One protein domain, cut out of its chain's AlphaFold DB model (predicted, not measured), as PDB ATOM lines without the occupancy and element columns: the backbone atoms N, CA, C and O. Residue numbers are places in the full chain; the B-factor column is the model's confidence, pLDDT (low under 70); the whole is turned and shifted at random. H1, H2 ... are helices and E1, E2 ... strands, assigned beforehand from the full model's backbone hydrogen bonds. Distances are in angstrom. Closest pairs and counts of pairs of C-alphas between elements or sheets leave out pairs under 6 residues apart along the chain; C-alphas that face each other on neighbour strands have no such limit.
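Overview. This is residues 489 to 610 of the 610 residues of an uncharacterized protein of Candidatus Lokiarchaeota archaeon (UniProt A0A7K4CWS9). Two antiparallel sheets lie partly face to face as a sandwich, with E2 E3 E8 E5 E6 as the larger layer and E1 E4 E7 as the smaller one, their strands running nearly along the same line. The link of residues 527 to 546 makes a long arm beyond one end, folding back on itself where residues 531 to 532 pair antiparallel with residues 540 to 541, while the short helix H1 lies near the other end. The printed part has 122 residues, with eight named strands and one named helix in the order E1 E2 E3 E4 H1 E5 E6 E7 E8; its class is mostly strand, though under half of the residues are in named elements. It is only just compact, close to loose, with a radius of gyration of the C-alphas of 16.4 A, and elongated, spanning 54 by 33 by 24 A.

Along the chain. In the larger sheet, E2 is residues 511 to 516, 17.3 A long; E3 is residues 520 to 526, 20.0 A; E8 is residues 602 to 609, 23.1 A, ending with C-alpha 609 at (190.150, 113.184, 170.594); E5 is residues 568 to 573, 14.9 A; and E6 is residues 579 to 583. In the smaller sheet, E1 is residues 489 to 493, beginning with C-alpha 489 at (183.823, 101.148, 175.397); E4 is residues 547 to 553, 19.1 A; and E7 is residues 592 to 597, 15.8 A. H1 is residues 555 to 561.

Arrangement. The larger sheet runs E2 E3 E8 E5 E6, with E2 and E6 as edge strands. E2 and E3 are a hairpin, with N 515 and O 522 2.9 A apart, within hydrogen-bond range. So are N 523 of E3 and O 605 of E8, at 2.8 A, and N 606 of E8 and O 572 of E5, at 3.0 A. E5 and E6 are a hairpin, with N 571 and O 582 within range at 2.9 A. The smaller sheet runs E1 E4 E7 and is strongly twisted, but only just, its C-alphas lying up to 4.1 A off its best plane. Within range are N 490 of E1 and O 552 of E4, 2.8 A, and N 549 of E4 and O 595 of E7, 2.8 A. In the sandwich, two sheets face to face, the facing parts are 10.6 A centre to centre, and the strands of the one stand at 9 degrees to those of the other. The closest C-alphas of E7 and E8 are those of Leu 597 and Ala 603, 7.5 A apart. H1 only grazes the smaller sheet, with its residues 555 to 558; 2 of its 3 O i to N i+4 pairs are within hydrogen-bond range.

Size, cuts and confidence. The two C-alphas farthest apart, those of Arg 536 and Ser 586, are 56.1 A from each other. The printed part has no cut; the links E1 to E2 and E3 to E4 are long. Residues 559 to 564, of which 559 to 561 belong to H1, stand free. Mean pLDDT of the printed part is 84.1, and residues 495 to 508 and 587 to 590 are under 70.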
ATOM      1  N   PHE A 489     183.077 101.413 174.173       93.12
ATOM      2  CA  PHE A 489     183.823 101.148 175.397       93.12
ATOM      3  C   PHE A 489     183.835  99.663 175.757       93.12
ATOM      4  O   PHE A 489     182.816  98.974 175.671       93.12
ATOM      5  N   ASP A 490     184.981  99.203 176.247       90.88
ATOM      6  CA  ASP A 490     185.103  97.959 176.995       90.88
ATOM      7  C   ASP A 490     184.940  98.295 178.481       90.88
ATOM      8  O   ASP A 490     185.832  98.885 179.102       90.88
ATOM      9  N   VAL A 491     183.783  97.948 179.051       90.81
ATOM     10  CA  VAL A 491     183.459  98.213 180.460       90.81
ATOM     11  C   VAL A 491     183.331  96.898 181.212       90.81
ATOM     12  O   VAL A 491     182.494  96.049 180.894       90.81
ATOM     13  N   THR A 492     184.150  96.740 182.245       88.25
ATOM     14  CA  THR A 492     184.114  95.576 183.132       88.25
ATOM     15  C   THR A 492     183.933  96.018 184.579       88.25
ATOM     16  O   THR A 492     184.375  97.090 184.982       88.25
ATOM     17  N   THR A 493     183.247  95.199 185.369       83.62
ATOM     18  CA  THR A 493     183.051  95.425 186.806       83.62
ATOM     19  C   THR A 493     183.616  94.251 187.576       83.62
ATOM     20  O   THR A 493     183.300  93.106 187.247       83.62
ATOM     21  N   SER A 494     184.355  94.502 188.652       71.81
ATOM     22  CA  SER A 494     184.627  93.446 189.624       71.81
ATOM     23  C   SER A 494     183.334  93.096 190.362       71.81
ATOM     24  O   SER A 494     182.681  93.965 190.948       71.81
ATOM     25  N   ILE A 495     182.970  91.820 190.371       54.38
ATOM     26  CA  ILE A 495     181.948  91.308 191.280       54.38
ATOM     27  C   ILE A 495     182.639  91.072 192.637       54.38
ATOM     28  O   ILE A 495     183.718  90.473 192.638       54.38
ATOM     29  N   PRO A 496     182.090  91.534 193.779       44.72
ATOM     30  CA  PRO A 496     182.673  91.250 195.087       44.72
ATOM     31  C   PRO A 496     182.923  89.747 195.260       44.72
ATOM     32  O   PRO A 496     182.065  88.919 194.949       44.72
ATOM     33  N   THR A 497     184.112  89.389 195.744       35.31
ATOM     34  CA  THR A 497     184.503  88.009 196.060       35.31
ATOM     35  C   THR A 497     183.462  87.360 196.980       35.31
ATOM     36  O   THR A 497     183.373  87.726 198.148       35.31
ATOM     37  N   GLY A 498     182.672  86.413 196.458       38.75
ATOM     38  CA  GLY A 498     181.649  85.689 197.228       38.75
ATOM     39  C   GLY A 498     180.408  85.253 196.442       38.75
ATOM     40  O   GLY A 498     179.777  84.271 196.821       38.75
ATOM     41  N   SER A 499     180.077  85.905 195.322       40.50
ATOM     42  CA  SER A 499     179.010  85.451 194.416       40.50
ATOM     43  C   SER A 499     179.605  84.712 193.215       40.50
ATOM     44  O   SER A 499     180.333  85.302 192.416       40.50
ATOM     45  N   GLN A 500     179.311  83.414 193.093       29.39
ATOM     46  CA  GLN A 500     179.725  82.557 191.975       29.39
ATOM     47  C   GLN A 500     178.959  82.866 190.673       29.39
ATOM     48  O   GLN A 500     178.301  81.999 190.113       29.39
ATOM     49  N   GLU A 501     179.077  84.079 190.148       33.09
ATOM     50  CA  GLU A 501     178.717  84.353 188.754       33.09
ATOM     51  C   GLU A 501     179.920  84.944 188.032       33.09
ATOM     52  O   GLU A 501     179.989  86.125 187.711       33.09
ATOM     53  N   PHE A 502     180.916  84.094 187.785       30.38
ATOM     54  CA  PHE A 502     181.935  84.401 186.794       30.38
ATOM     55  C   PHE A 502     181.284  84.253 185.417       30.38
ATOM     56  O   PHE A 502     181.005  83.138 184.978       30.38
ATOM     57  N   VAL A 503     181.006  85.367 184.746       36.75
ATOM     58  CA  VAL A 503     180.496  85.353 183.376       36.75
ATOM     59  C   VAL A 503     181.499  86.064 182.483       36.75
ATOM     60  O   VAL A 503     181.530  87.289 182.408       36.75
ATOM     61  N   ALA A 504     182.328  85.278 181.798       29.11
ATOM     62  CA  ALA A 504     183.094  85.775 180.666       29.11
ATOM     63  C   ALA A 504     182.121  86.360 179.620       29.11
ATOM     64  O   ALA A 504     181.058  85.794 179.358       29.11
ATOM     65  N   GLY A 505     182.437  87.543 179.089       36.66
ATOM     66  CA  GLY A 505     181.695  88.154 177.981       36.66
ATOM     67  C   GLY A 505     180.331  88.781 178.311       36.66
ATOM     68  O   GLY A 505     179.658  89.247 177.397       36.66
ATOM     69  N   ALA A 506     179.900  88.836 179.578       38.00
ATOM     70  CA  ALA A 506     178.835  89.758 179.979       38.00
ATOM     71  C   ALA A 506     179.486  91.059 180.450       38.00
ATOM     72  O   ALA A 506     180.174  91.061 181.471       38.00
ATOM     73  N   GLY A 507     179.289  92.134 179.684       48.22
ATOM     74  CA  GLY A 507     179.679  93.486 180.070       48.22
ATOM     75  C   GLY A 507     179.188  93.823 181.476       48.22
ATOM     76  O   GLY A 507     178.260  93.204 181.998       48.22
ATOM     77  N   ALA A 508     179.883  94.760 182.106       55.41
ATOM     78  CA  ALA A 508     179.657  95.231 183.464       55.41
ATOM     79  C   ALA A 508     178.201  95.168 183.975       55.41
ATOM     80  O   ALA A 508     177.275  95.595 183.296       55.41
ATOM     81  N   SER A 509     178.005  94.730 185.225       80.44
ATOM     82  CA  SER A 509     176.724  94.903 185.931       80.44
ATOM     83  C   SER A 509     176.633  96.341 186.453       80.44
ATOM     84  O   SER A 509     176.761  96.597 187.650       80.44
ATOM     85  N   ILE A 510     176.497  97.288 185.521       90.81
ATOM     86  CA  ILE A 510     176.403  98.734 185.751       90.81
ATOM     87  C   ILE A 510     175.521  99.346 184.657       90.81
ATOM     88  O   ILE A 510     175.584  98.898 183.513       90.81
ATOM     89  N   GLN A 511     174.695 100.346 184.961       94.44
ATOM     90  CA  GLN A 511     174.007 101.082 183.895       94.44
ATOM     91  C   GLN A 511     175.015 101.947 183.131       94.44
ATOM     92  O   GLN A 511     175.918 102.537 183.731       94.44
ATOM     93  N   GLN A 512     174.855 102.006 181.808       95.25
ATOM     94  CA  GLN A 512     175.746 102.733 180.908       95.25
ATOM     95  C   GLN A 512     174.934 103.526 179.886       95.25
ATOM     96  O   GLN A 512     174.057 102.957 179.239       95.25
ATOM     97  N   LEU A 513     175.275 104.802 179.701       97.56
ATOM     98  CA  LEU A 513     174.811 105.619 178.578       97.56
ATOM     99  C   LEU A 513     176.023 106.145 177.812       97.56
ATOM    100  O   LEU A 513     177.045 106.483 178.415       97.56
ATOM    101  N   TRP A 514     175.912 106.201 176.489       96.50
ATOM    102  CA  TRP A 514     176.984 106.649 175.607       96.50
ATOM    103  C   TRP A 514     176.505 107.859 174.831       96.50
ATOM    104  O   TRP A 514     175.434 107.804 174.239       96.50
ATOM    105  N   ASN A 515     177.303 108.916 174.768       96.25
ATOM    106  CA  ASN A 515     177.006 110.078 173.942       96.25
ATOM    107  C   ASN A 515     178.214 110.409 173.068       96.25
ATOM    108  O   ASN A 515     179.362 110.252 173.482       96.25
ATOM    109  N   ARG A 516     177.959 110.888 171.852       93.62
ATOM    110  CA  ARG A 516     178.981 111.441 170.961       93.62
ATOM    111  C   ARG A 516     178.797 112.954 170.901       93.62
ATOM    112  O   ARG A 516     177.746 113.413 170.466       93.62
ATOM    113  N   ASN A 517     179.805 113.717 171.306       92.88
ATOM    114  CA  ASN A 517     179.829 115.180 171.169       92.88
ATOM    115  C   ASN A 517     180.870 115.620 170.127       92.88
ATOM    116  O   ASN A 517     181.452 114.777 169.453       92.88
ATOM    117  N   GLU A 518     181.140 116.912 169.951       89.31
ATOM    118  CA  GLU A 518     182.132 117.348 168.952       89.31
ATOM    119  C   GLU A 518     183.558 116.894 169.302       89.31
ATOM    120  O   GLU A 518     184.332 116.499 168.426       89.31
ATOM    121  N   LYS A 519     183.891 116.874 170.596       91.81
ATOM    122  CA  LYS A 519     185.236 116.577 171.112       91.81
ATOM    123  C   LYS A 519     185.557 115.087 171.153       91.81
ATOM    124  O   LYS A 519     186.724 114.705 171.083       91.81
ATOM    125  N   GLY A 520     184.550 114.235 171.309       92.81
ATOM    126  CA  GLY A 520     184.765 112.815 171.534       92.81
ATOM    127  C   GLY A 520     183.547 112.046 172.035       92.81
ATOM    128  O   GLY A 520     182.425 112.227 171.553       92.81
ATOM    129  N   TRP A 521     183.798 111.118 172.950       95.06
ATOM    130  CA  TRP A 521     182.779 110.236 173.512       95.06
ATOM    131  C   TRP A 521     182.586 110.524 174.994       95.06
ATOM    132  O   TRP A 521     183.559 110.682 175.723       95.06
ATOM    133  N   VAL A 522     181.338 110.523 175.445       97.69
ATOM    134  CA  VAL A 522     180.970 110.651 176.853       97.69
ATOM    135  C   VAL A 522     180.356 109.332 177.310       97.69
ATOM    136  O   VAL A 522     179.441 108.811 176.671       97.69
ATOM    137  N   LEU A 523     180.870 108.779 178.404       97.94
ATOM    138  CA  LEU A 523     180.367 107.572 179.053       97.94
ATOM    139  C   LEU A 523     179.772 107.944 180.407       97.94
ATOM    140  O   LEU A 523     180.496 108.368 181.306       97.94
ATOM    141  N   THR A 524     178.474 107.722 180.570       98.56
ATOM    142  CA  THR A 524     177.800 107.818 181.867       98.56
ATOM    143  C   THR A 524     177.706 106.435 182.487       98.56
ATOM    144  O   THR A 524     177.224 105.507 181.843       98.56
ATOM    145  N   LEU A 525     178.147 106.303 183.734       97.94
ATOM    146  CA  LEU A 525     178.062 105.096 184.550       97.94
ATOM    147  C   LEU A 525     177.209 105.386 185.779       97.94
ATOM    148  O   LEU A 525     177.481 106.350 186.497       97.94
ATOM    149  N   ILE A 526     176.220 104.536 186.049       97.19
ATOM    150  CA  ILE A 526     175.352 104.665 187.224       97.19
ATOM    151  C   ILE A 526     175.298 103.322 187.954       97.19
ATOM    152  O   ILE A 526     174.980 102.294 187.354       97.19
ATOM    153  N   ASN A 527     175.619 103.323 189.252       95.25
ATOM    154  CA  ASN A 527     175.464 102.147 190.104       95.25
ATOM    155  C   ASN A 527     174.089 102.144 190.767       95.25
ATOM    156  O   ASN A 527     173.875 102.805 191.781       95.25
ATOM    157  N   ASN A 528     173.173 101.363 190.206       92.88
ATOM    158  CA  ASN A 528     171.808 101.232 190.707       92.88
ATOM    159  C   ASN A 528     171.658 100.172 191.813       92.88
ATOM    160  O   ASN A 528     170.563  99.991 192.333       92.88
ATOM    161  N   ASP A 529     172.735  99.470 192.180       89.19
ATOM    162  CA  ASP A 529     172.726  98.439 193.224       89.19
ATOM    163  C   ASP A 529     173.101  99.021 194.600       89.19
ATOM    164  O   ASP A 529     173.822 100.014 194.705       89.19
ATOM    165  N   GLY A 530     172.633  98.373 195.668       89.12
ATOM    166  CA  GLY A 530     172.979  98.691 197.056       89.12
ATOM    167  C   GLY A 530     172.341  99.936 197.655       89.12
ATOM    168  O   GLY A 530     172.738 100.329 198.747       89.12
ATOM    169  N   ILE A 531     171.386 100.567 196.978       91.25
ATOM    170  CA  ILE A 531     170.552 101.615 197.560       91.25
ATOM    171  C   ILE A 531     169.089 101.316 197.260       91.25
ATOM    172  O   ILE A 531     168.718 101.087 196.114       91.25
ATOM    173  N   THR A 532     168.270 101.265 198.305       90.50
ATOM    174  CA  THR A 532     166.833 101.000 198.187       90.50
ATOM    175  C   THR A 532     166.076 101.773 199.247       90.50
ATOM    176  O   THR A 532     166.552 101.875 200.380       90.50
ATOM    177  N   LYS A 533     164.872 102.233 198.927       93.94
ATOM    178  CA  LYS A 533     163.983 102.895 199.877       93.94
ATOM    179  C   LYS A 533     162.567 102.336 199.765       93.94
ATOM    180  O   LYS A 533     162.043 102.180 198.663       93.94
ATOM    181  N   GLU A 534     161.969 102.040 200.914       94.25
ATOM    182  CA  GLU A 534     160.534 101.774 201.028       94.25
ATOM    183  C   GLU A 534     159.769 103.108 201.168       94.25
ATOM    184  O   GLU A 534     160.314 104.059 201.733       94.25
ATOM    185  N   PRO A 535     158.495 103.210 200.745       92.19
ATOM    186  CA  PRO A 535     157.779 104.489 200.615       92.19
ATOM    187  C   PRO A 535     157.664 105.337 201.879       92.19
ATOM    188  O   PRO A 535     157.389 106.528 201.793       92.19
ATOM    189  N   ARG A 536     157.827 104.744 203.063       95.19
ATOM    190  CA  ARG A 536     157.679 105.422 204.362       95.19
ATOM    191  C   ARG A 536     158.908 105.265 205.255       95.19
ATOM    192  O   ARG A 536     158.823 105.526 206.456       95.19
ATOM    193  N   GLU A 537     160.029 104.826 204.696       95.31
ATOM    194  CA  GLU A 537     161.252 104.541 205.442       95.31
ATOM    195  C   GLU A 537     162.441 105.347 204.915       95.31
ATOM    196  O   GLU A 537     162.463 105.833 203.786       95.31
ATOM    197  N   ALA A 538     163.461 105.509 205.756       95.50
ATOM    198  CA  ALA A 538     164.722 106.087 205.308       95.50
ATOM    199  C   ALA A 538     165.402 105.151 204.283       95.50
ATOM    200  O   ALA A 538     165.256 103.931 204.387       95.50
ATOM    201  N   PRO A 539     166.170 105.684 203.314       95.19
ATOM    202  CA  PRO A 539     166.904 104.850 202.370       95.19
ATOM    203  C   PRO A 539     167.920 103.957 203.093       95.19
ATOM    204  O   PRO A 539     168.636 104.397 203.994       95.19
ATOM    205  N   VAL A 540     168.009 102.703 202.654       95.44
ATOM    206  CA  VAL A 540     168.984 101.715 203.118       95.44
ATOM    207  C   VAL A 540     170.128 101.648 202.113       95.44
ATOM    208  O   VAL A 540     169.894 101.473 200.917       95.44
ATOM    209  N   ILE A 541     171.364 101.775 202.606       95.56
ATOM    210  CA  ILE A 541     172.587 101.753 201.797       95.56
ATOM    211  C   ILE A 541     173.452 100.559 202.208       95.56
ATOM    212  O   ILE A 541     173.894 100.462 203.352       95.56
ATOM    213  N   ASP A 542     173.740  99.680 201.255       92.38
ATOM    214  CA  ASP A 542     174.671  98.563 201.384       92.38
ATOM    215  C   ASP A 542     175.999  98.904 200.697       92.38
ATOM    216  O   ASP A 542     176.201  98.664 199.505       92.38
ATOM    217  N   ALA A 543     176.944  99.438 201.475       92.50
ATOM    218  CA  ALA A 543     178.267  99.823 200.987       92.50
ATOM    219  C   ALA A 543     179.057  98.661 200.344       92.50
ATOM    220  O   ALA A 543     179.957  98.918 199.536       92.50
ATOM    221  N   SER A 544     178.716  97.397 200.640       89.50
ATOM    222  CA  SER A 544     179.357  96.225 200.021       89.50
ATOM    223  C   SER A 544     179.055  96.096 198.522       89.50
ATOM    224  O   SER A 544     179.780  95.408 197.803       89.50
ATOM    225  N   LYS A 545     178.032  96.806 198.027       90.19
ATOM    226  CA  LYS A 545     177.663  96.880 196.605       90.19
ATOM    227  C   LYS A 545     178.426  97.945 195.821       90.19
ATOM    228  O   LYS A 545     178.103  98.201 194.660       90.19
ATOM    229  N   THR A 546     179.448  98.552 196.420       92.00
ATOM    230  CA  THR A 546     180.412  99.380 195.686       92.00
ATOM    231  C   THR A 546     181.023  98.567 194.543       92.00
ATOM    232  O   THR A 546     181.447  97.424 194.733       92.00
ATOM    233  N   ARG A 547     181.079  99.146 193.344       89.50
ATOM    234  CA  ARG A 547     181.618  98.496 192.146       89.50
ATOM    235  C   ARG A 547     182.954  99.119 191.774       89.50
ATOM    236  O   ARG A 547     183.024 100.327 191.583       89.50
ATOM    237  N   SER A 548     183.994  98.302 191.624       91.19
ATOM    238  CA  SER A 548     185.186  98.725 190.885       91.19
ATOM    239  C   SER A 548     184.901  98.543 189.403       91.19
ATOM    240  O   SER A 548     184.650  97.417 188.959       91.19
ATOM    241  N   VAL A 549     184.877  99.643 188.659       92.56
ATOM    242  CA  VAL A 549     184.609  99.675 187.223       92.56
ATOM    243  C   VAL A 549     185.898  99.994 186.491       92.56
ATOM    244  O   VAL A 549     186.541 101.003 186.771       92.56
ATOM    245  N   THR A 550     186.247  99.144 185.536       92.06
ATOM    246  CA  THR A 550     187.364  99.355 184.623       92.06
ATOM    247  C   THR A 550     186.809  99.718 183.255       92.06
ATOM    248  O   THR A 550     185.998  98.979 182.695       92.06
ATOM    249  N   VAL A 551     187.256 100.850 182.717       93.38
ATOM    250  CA  VAL A 551     186.829 101.395 181.426       93.38
ATOM    251  C   VAL A 551     188.032 101.530 180.505       93.38
ATOM    252  O   VAL A 551     189.053 102.110 180.881       93.38
ATOM    253  N   LYS A 552     187.884 101.053 179.272       91.25
ATOM    254  CA  LYS A 552     188.830 101.271 178.177       91.25
ATOM    255  C   LYS A 552     188.063 101.654 176.907       91.25
ATOM    256  O   LYS A 552     186.946 101.192 176.696       91.25
ATOM    257  N   MET A 553     188.669 102.465 176.041       90.50
ATOM    258  CA  MET A 553     188.181 102.605 174.665       90.50
ATOM    259  C   MET A 553     188.272 101.270 173.919       90.50
ATOM    260  O   MET A 553     189.293 100.580 173.987       90.50
ATOM    261  N   ASN A 554     187.226 100.944 173.162       90.75
ATOM    262  CA  ASN A 554     187.205  99.782 172.287       90.75
ATOM    263  C   ASN A 554     187.948 100.104 170.978       90.75
ATOM    264  O   ASN A 554     187.428 100.773 170.083       90.75
ATOM    265  N   ASP A 555     189.181  99.607 170.856       84.50
ATOM    266  CA  ASP A 555     190.050  99.858 169.699       84.50
ATOM    267  C   ASP A 555     189.437  99.338 168.382       84.50
ATOM    268  O   ASP A 555     189.588  99.959 167.326       84.50
ATOM    269  N   ALA A 556     188.707  98.216 168.431       84.25
ATOM    270  CA  ALA A 556     188.065  97.629 167.257       84.25
ATOM    271  C   ALA A 556     186.867  98.462 166.781       84.25
ATOM    272  O   ALA A 556     186.646  98.585 165.574       84.25
ATOM    273  N   PHE A 557     186.114  99.045 167.715       88.31
ATOM    274  CA  PHE A 557     185.072 100.019 167.408       88.31
ATOM    275  C   PHE A 557     185.673 101.291 166.807       88.31
ATOM    276  O   PHE A 557     185.226 101.738 165.750       88.31
ATOM    277  N   LEU A 558     186.715 101.849 167.435       84.25
ATOM    278  CA  LEU A 558     187.382 103.069 166.974       84.25
ATOM    279  C   LEU A 558     187.897 102.937 165.537       84.25
ATOM    280  O   LEU A 558     187.625 103.800 164.705       84.25
ATOM    281  N   ALA A 559     188.569 101.827 165.219       82.62
ATOM    282  CA  ALA A 559     189.115 101.581 163.885       82.62
ATOM    283  C   ALA A 559     188.046 101.524 162.776       82.62
ATOM    284  O   ALA A 559     188.358 101.774 161.614       82.62
ATOM    285  N   LYS A 560     186.798 101.180 163.119       81.06
ATOM    286  CA  LYS A 560     185.668 101.088 162.177       81.06
ATOM    287  C   LYS A 560     184.824 102.360 162.120       81.06
ATOM    288  O   LYS A 560     184.168 102.601 161.112       81.06
ATOM    289  N   SER A 561     184.799 103.123 163.209       79.19
ATOM    290  CA  SER A 561     183.857 104.230 163.409       79.19
ATOM    291  C   SER A 561     184.340 105.558 162.847       79.19
ATOM    292  O   SER A 561     183.521 106.433 162.590       79.19
ATOM    293  N   PHE A 562     185.650 105.729 162.663       75.56
ATOM    294  CA  PHE A 562     186.224 106.985 162.197       75.56
ATOM    295  C   PHE A 562     186.785 106.844 160.783       75.56
ATOM    296  O   PHE A 562     187.599 105.970 160.497       75.56
ATOM    297  N   SER A 563     186.364 107.747 159.893       70.06
ATOM    298  CA  SER A 563     186.877 107.843 158.519       70.06
ATOM    299  C   SER A 563     188.330 108.330 158.457       70.06
ATOM    300  O   SER A 563     189.021 108.104 157.464       70.06
ATOM    301  N   GLN A 564     188.798 108.981 159.524       73.88
ATOM    302  CA  GLN A 564     190.163 109.458 159.706       73.88
ATOM    303  C   GLN A 564     190.742 108.888 161.001       73.88
ATOM    304  O   GLN A 564     190.014 108.615 161.952       73.88
ATOM    305  N   ALA A 565     192.062 108.720 161.053       77.75
ATOM    306  CA  ALA A 565     192.722 108.279 162.273       77.75
ATOM    307  C   ALA A 565     192.584 109.357 163.358       77.75
ATOM    308  O   ALA A 565     193.219 110.405 163.273       77.75
ATOM    309  N   VAL A 566     191.773 109.084 164.378       82.81
ATOM    310  CA  VAL A 566     191.650 109.932 165.567       82.81
ATOM    311  C   VAL A 566     192.621 109.481 166.640       82.81
ATOM    312  O   VAL A 566     192.946 108.295 166.735       82.81
ATOM    313  N   THR A 567     193.070 110.409 167.488       86.62
ATOM    314  CA  THR A 567     193.805 110.000 168.688       86.62
ATOM    315  C   THR A 567     193.276 110.609 169.972       86.62
ATOM    316  O   THR A 567     193.188 111.827 170.090       86.62
ATOM    317  N   LEU A 568     193.024 109.747 170.962       90.50
ATOM    318  CA  LEU A 568     192.627 110.131 172.314       90.50
ATOM    319  C   LEU A 568     193.684 111.045 172.954       90.50
ATOM    320  O   LEU A 568     194.869 110.708 172.992       90.50
ATOM    321  N   GLN A 569     193.250 112.191 173.468       92.56
ATOM    322  CA  GLN A 569     194.097 113.226 174.060       92.56
ATOM    323  C   GLN A 569     193.996 113.265 175.574       92.56
ATOM    324  O   GLN A 569     195.017 113.389 176.255       92.56
ATOM    325  N   ASN A 570     192.783 113.183 176.108       94.19
ATOM    326  CA  ASN A 570     192.544 113.225 177.538       94.19
ATOM    327  C   ASN A 570     191.253 112.489 177.908       94.19
ATOM    328  O   ASN A 570     190.435 112.163 177.045       94.19
ATOM    329  N   ILE A 571     191.135 112.203 179.203       95.94
ATOM    330  CA  ILE A 571     189.918 111.707 179.832       95.94
ATOM    331  C   ILE A 571     189.652 112.566 181.064       95.94
ATOM    332  O   ILE A 571     190.534 112.682 181.924       95.94
ATOM    333  N   THR A 572     188.461 113.146 181.163       96.81
ATOM    334  CA  THR A 572     188.004 113.934 182.320       96.81
ATOM    335  C   THR A 572     186.791 113.284 182.982       96.81
ATOM    336  O   THR A 572     186.116 112.457 182.373       96.81
ATOM    337  N   ASN A 573     186.520 113.634 184.242       97.44
ATOM    338  CA  ASN A 573     185.303 113.237 184.953       97.44
ATOM    339  C   ASN A 573     184.472 114.465 185.335       97.44
ATOM    340  O   ASN A 573     184.838 115.198 186.258       97.44
ATOM    341  N   TRP A 574     183.333 114.644 184.670       97.88
ATOM    342  CA  TRP A 574     182.432 115.782 184.868       97.88
ATOM    343  C   TRP A 574     181.842 115.815 186.286       97.88
ATOM    344  O   TRP A 574     181.706 116.879 186.885       97.88
ATOM    345  N   MET A 575     181.585 114.645 186.888       96.62
ATOM    346  CA  MET A 575     181.063 114.546 188.263       96.62
ATOM    347  C   MET A 575     182.086 114.955 189.332       96.62
ATOM    348  O   MET A 575     181.720 115.186 190.481       96.62
ATOM    349  N   ALA A 576     183.368 115.045 188.967       94.12
ATOM    350  CA  ALA A 576     184.460 115.447 189.848       94.12
ATOM    351  C   ALA A 576     185.016 116.839 189.486       94.12
ATOM    352  O   ALA A 576     186.195 117.104 189.717       94.12
ATOM    353  N   GLY A 577     184.188 117.712 188.897       92.62
ATOM    354  CA  GLY A 577     184.592 119.062 188.492       92.62
ATOM    355  C   GLY A 577     185.647 119.049 187.387       92.62
ATOM    356  O   GLY A 577     186.674 119.712 187.509       92.62
ATOM    357  N   ASP A 578     185.423 118.232 186.356       93.38
ATOM    358  CA  ASP A 578     186.326 118.040 185.212       93.38
ATOM    359  C   ASP A 578     187.729 117.547 185.581       93.38
ATOM    360  O   ASP A 578     188.718 117.834 184.899       93.38
ATOM    361  N   ALA A 579     187.835 116.764 186.659       93.94
ATOM    362  CA  ALA A 579     189.101 116.179 187.073       93.94
ATOM    363  C   ALA A 579     189.740 115.394 185.915       93.94
ATOM    364  O   ALA A 579     189.145 114.461 185.372       93.94
ATOM    365  N   LEU A 580     190.971 115.767 185.555       91.94
ATOM    366  CA  LEU A 580     191.761 115.083 184.538       91.94
ATOM    367  C   LEU A 580     192.197 113.712 185.066       91.94
ATOM    368  O   LEU A 580     193.071 113.623 185.927       91.94
ATOM    369  N   LEU A 581     191.608 112.650 184.527       91.69
ATOM    370  CA  LEU A 581     191.929 111.271 184.897       91.69
ATOM    371  C   LEU A 581     193.114 110.729 184.101       91.69
ATOM    372  O   LEU A 581     193.910 109.941 184.609       91.69
ATOM    373  N   TRP A 582     193.234 111.143 182.841       92.94
ATOM    374  CA  TRP A 582     194.307 110.705 181.961       92.94
ATOM    375  C   TRP A 582     194.606 111.751 180.894       92.94
ATOM    376  O   TRP A 582     193.716 112.456 180.423       92.94
ATOM    377  N   ARG A 583     195.869 111.824 180.471       90.06
ATOM    378  CA  ARG A 583     196.314 112.643 179.344       90.06
ATOM    379  C   ARG A 583     197.366 111.896 178.545       90.06
ATOM    380  O   ARG A 583     198.258 111.271 179.120       90.06
ATOM    381  N   ARG A 584     197.306 112.026 177.223       83.94
ATOM    382  CA  ARG A 584     198.299 111.459 176.317       83.94
ATOM    383  C   ARG A 584     199.674 112.080 176.560       83.94
ATOM    384  O   ARG A 584     199.832 113.300 176.565       83.94
ATOM    385  N   ILE A 585     200.678 111.218 176.690       83.19
ATOM    386  CA  ILE A 585     202.103 111.564 176.734       83.19
ATOM    387  C   ILE A 585     202.804 110.676 175.695       83.19
ATOM    388  O   ILE A 585     202.355 109.564 175.428       83.19
ATOM    389  N   SER A 586     203.877 111.154 175.057       72.00
ATOM    390  CA  SER A 586     204.611 110.362 174.057       72.00
ATOM    391  C   SER A 586     204.982 108.973 174.604       72.00
ATOM    392  O   SER A 586     205.640 108.877 175.636       72.00
ATOM    393  N   GLY A 587     204.563 107.905 173.912       61.12
ATOM    394  CA  GLY A 587     204.791 106.513 174.325       61.12
ATOM    395  C   GLY A 587     203.781 105.931 175.328       61.12
ATOM    396  O   GLY A 587     203.990 104.814 175.794       61.12
ATOM    397  N   SER A 588     202.697 106.640 175.670       62.56
ATOM    398  CA  SER A 588     201.665 106.128 176.584       62.56
ATOM    399  C   SER A 588     200.893 104.940 175.993       62.56
ATOM    400  O   SER A 588     200.429 105.008 174.854       62.56
ATOM    401  N   MET A 589     200.710 103.891 176.799       58.09
ATOM    402  CA  MET A 589     199.806 102.763 176.531       58.09
ATOM    403  C   MET A 589     198.338 103.228 176.428       58.09
ATOM    404  O   MET A 589     198.026 104.328 176.902       58.09
ATOM    405  N   PRO A 590     197.432 102.422 175.832       64.69
ATOM    406  CA  PRO A 590     196.007 102.742 175.815       64.69
ATOM    407  C   PRO A 590     195.486 102.995 177.234       64.69
ATOM    408  O   PRO A 590     195.824 102.264 178.164       64.69
ATOM    409  N   ALA A 591     194.695 104.057 177.388       80.88
ATOM    410  CA  ALA A 591     194.180 104.484 178.679       80.88
ATOM    411  C   ALA A 591     193.174 103.461 179.227       80.88
ATOM    412  O   ALA A 591     192.144 103.207 178.602       80.88
ATOM    413  N   THR A 592     193.473 102.921 180.405       88.62
ATOM    414  CA  THR A 592     192.533 102.158 181.225       88.62
ATOM    415  C   THR A 592     192.226 102.992 182.459       88.62
ATOM    416  O   THR A 592     193.146 103.387 183.175       88.62
ATOM    417  N   ILE A 593     190.949 103.278 182.690       92.62
ATOM    418  CA  ILE A 593     190.476 104.028 183.852       92.62
ATOM    419  C   ILE A 593     189.839 103.055 184.835       92.62
ATOM    420  O   ILE A 593     189.021 102.228 184.439       92.62
ATOM    421  N   GLU A 594     190.185 103.176 186.113       92.12
ATOM    422  CA  GLU A 594     189.550 102.439 187.204       92.12
ATOM    423  C   GLU A 594     188.823 103.417 188.126       92.12
ATOM    424  O   GLU A 594     189.399 104.414 188.563       92.12
ATOM    425  N   ILE A 595     187.550 103.145 188.409       92.19
ATOM    426  CA  ILE A 595     186.703 103.985 189.260       92.19
ATOM    427  C   ILE A 595     185.956 103.102 190.247       92.19
ATOM    428  O   ILE A 595     185.308 102.132 189.858       92.19
ATOM    429  N   ALA A 596     185.996 103.466 191.526       93.31
ATOM    430  CA  ALA A 596     185.104 102.898 192.526       93.31
ATOM    431  C   ALA A 596     183.787 103.687 192.543       93.31
ATOM    432  O   ALA A 596     183.774 104.868 192.888       93.31
ATOM    433  N   LEU A 597     182.682 103.040 192.179       94.44
ATOM    434  CA  LEU A 597     181.338 103.607 192.227       94.44
ATOM    435  C   LEU A 597     180.584 103.071 193.452       94.44
ATOM    436  O   LEU A 597     180.245 101.881 193.471       94.44
ATOM    437  N   PRO A 598     180.306 103.902 194.474       95.50
ATOM    438  CA  PRO A 598     179.502 103.484 195.621       95.50
ATOM    439  C   PRO A 598     178.051 103.187 195.203       95.50
ATOM    440  O   PRO A 598     177.664 103.497 194.071       95.50
ATOM    441  N   PRO A 599     177.230 102.586 196.080       94.56
ATOM    442  CA  PRO A 599     175.794 102.463 195.841       94.56
ATOM    443  C   PRO A 599     175.149 103.811 195.512       94.56
ATOM    444  O   PRO A 599     175.382 104.795 196.214       94.56
ATOM    445  N   GLY A 600     174.372 103.872 194.431       94.75
ATOM    446  CA  GLY A 600     173.774 105.115 193.936       94.75
ATOM    447  C   GLY A 600     174.757 106.090 193.269       94.75
ATOM    448  O   GLY A 600     174.358 107.196 192.910       94.75
ATOM    449  N   GLY A 601     176.032 105.713 193.119       96.88
ATOM    450  CA  GLY A 601     177.084 106.562 192.562       96.88
ATOM    451  C   GLY A 601     176.967 106.768 191.049       96.88
ATOM    452  O   GLY A 601     176.557 105.864 190.320       96.88
ATOM    453  N   ILE A 602     177.384 107.951 190.588       98.38
ATOM    454  CA  ILE A 602     177.390 108.366 189.179       98.38
ATOM    455  C   ILE A 602     178.813 108.791 188.797       98.38
ATOM    456  O   ILE A 602     179.460 109.527 189.542       98.38
ATOM    457  N   ALA A 603     179.291 108.371 187.627       98.19
ATOM    458  CA  ALA A 603     180.468 108.948 186.978       98.19
ATOM    459  C   ALA A 603     180.148 109.278 185.521       98.19
ATOM    460  O   ALA A 603     179.487 108.495 184.844       98.19
ATOM    461  N   ILE A 604     180.634 110.422 185.039       98.62
ATOM    462  CA  ILE A 604     180.455 110.845 183.646       98.62
ATOM    463  C   ILE A 604     181.827 111.193 183.094       98.62
ATOM    464  O   ILE A 604     182.456 112.152 183.538       98.62
ATOM    465  N   LEU A 605     182.311 110.350 182.187       98.25
ATOM    466  CA  LEU A 605     183.674 110.378 181.675       98.25
ATOM    467  C   LEU A 605     183.680 110.874 180.237       98.25
ATOM    468  O   LEU A 605     183.065 110.244 179.380       98.25
ATOM    469  N   GLU A 606     184.409 111.944 179.952       97.69
ATOM    470  CA  GLU A 606     184.580 112.444 178.588       97.69
ATOM    471  C   GLU A 606     185.958 112.060 178.053       97.69
ATOM    472  O   GLU A 606     186.989 112.415 178.618       97.69
ATOM    473  N   PHE A 607     185.963 111.328 176.945       95.75
ATOM    474  CA  PHE A 607     187.127 110.885 176.194       95.75
ATOM    475  C   PHE A 607     187.293 111.805 174.988       95.75
ATOM    476  O   PHE A 607     186.556 111.667 174.012       95.75
ATOM    477  N   GLN A 608     188.241 112.741 175.040       94.12
ATOM    478  CA  GLN A 608     188.426 113.752 173.992       94.12
ATOM    479  C   GLN A 608     189.501 113.326 172.986       94.12
ATOM    480  O   GLN A 608     190.565 112.835 173.373       94.12
ATOM    481  N   PHE A 609     189.259 113.551 171.696       90.44
ATOM    482  CA  PHE A 609     190.150 113.184 170.594       90.44
ATOM    483  C   PHE A 609     190.703 114.432 169.884       90.44
ATOM    484  O   PHE A 609     190.132 115.515 169.989       90.44
ATOM    485  N   ALA A 610     191.827 114.272 169.179       83.12
ATOM    486  CA  ALA A 610     192.356 115.244 168.217       83.12
ATOM    487  C   ALA A 610     192.373 114.671 166.807       83.12
ATOM    488  O   ALA A 610     192.456 113.416 166.694       83.12
TER     489      ALA A 610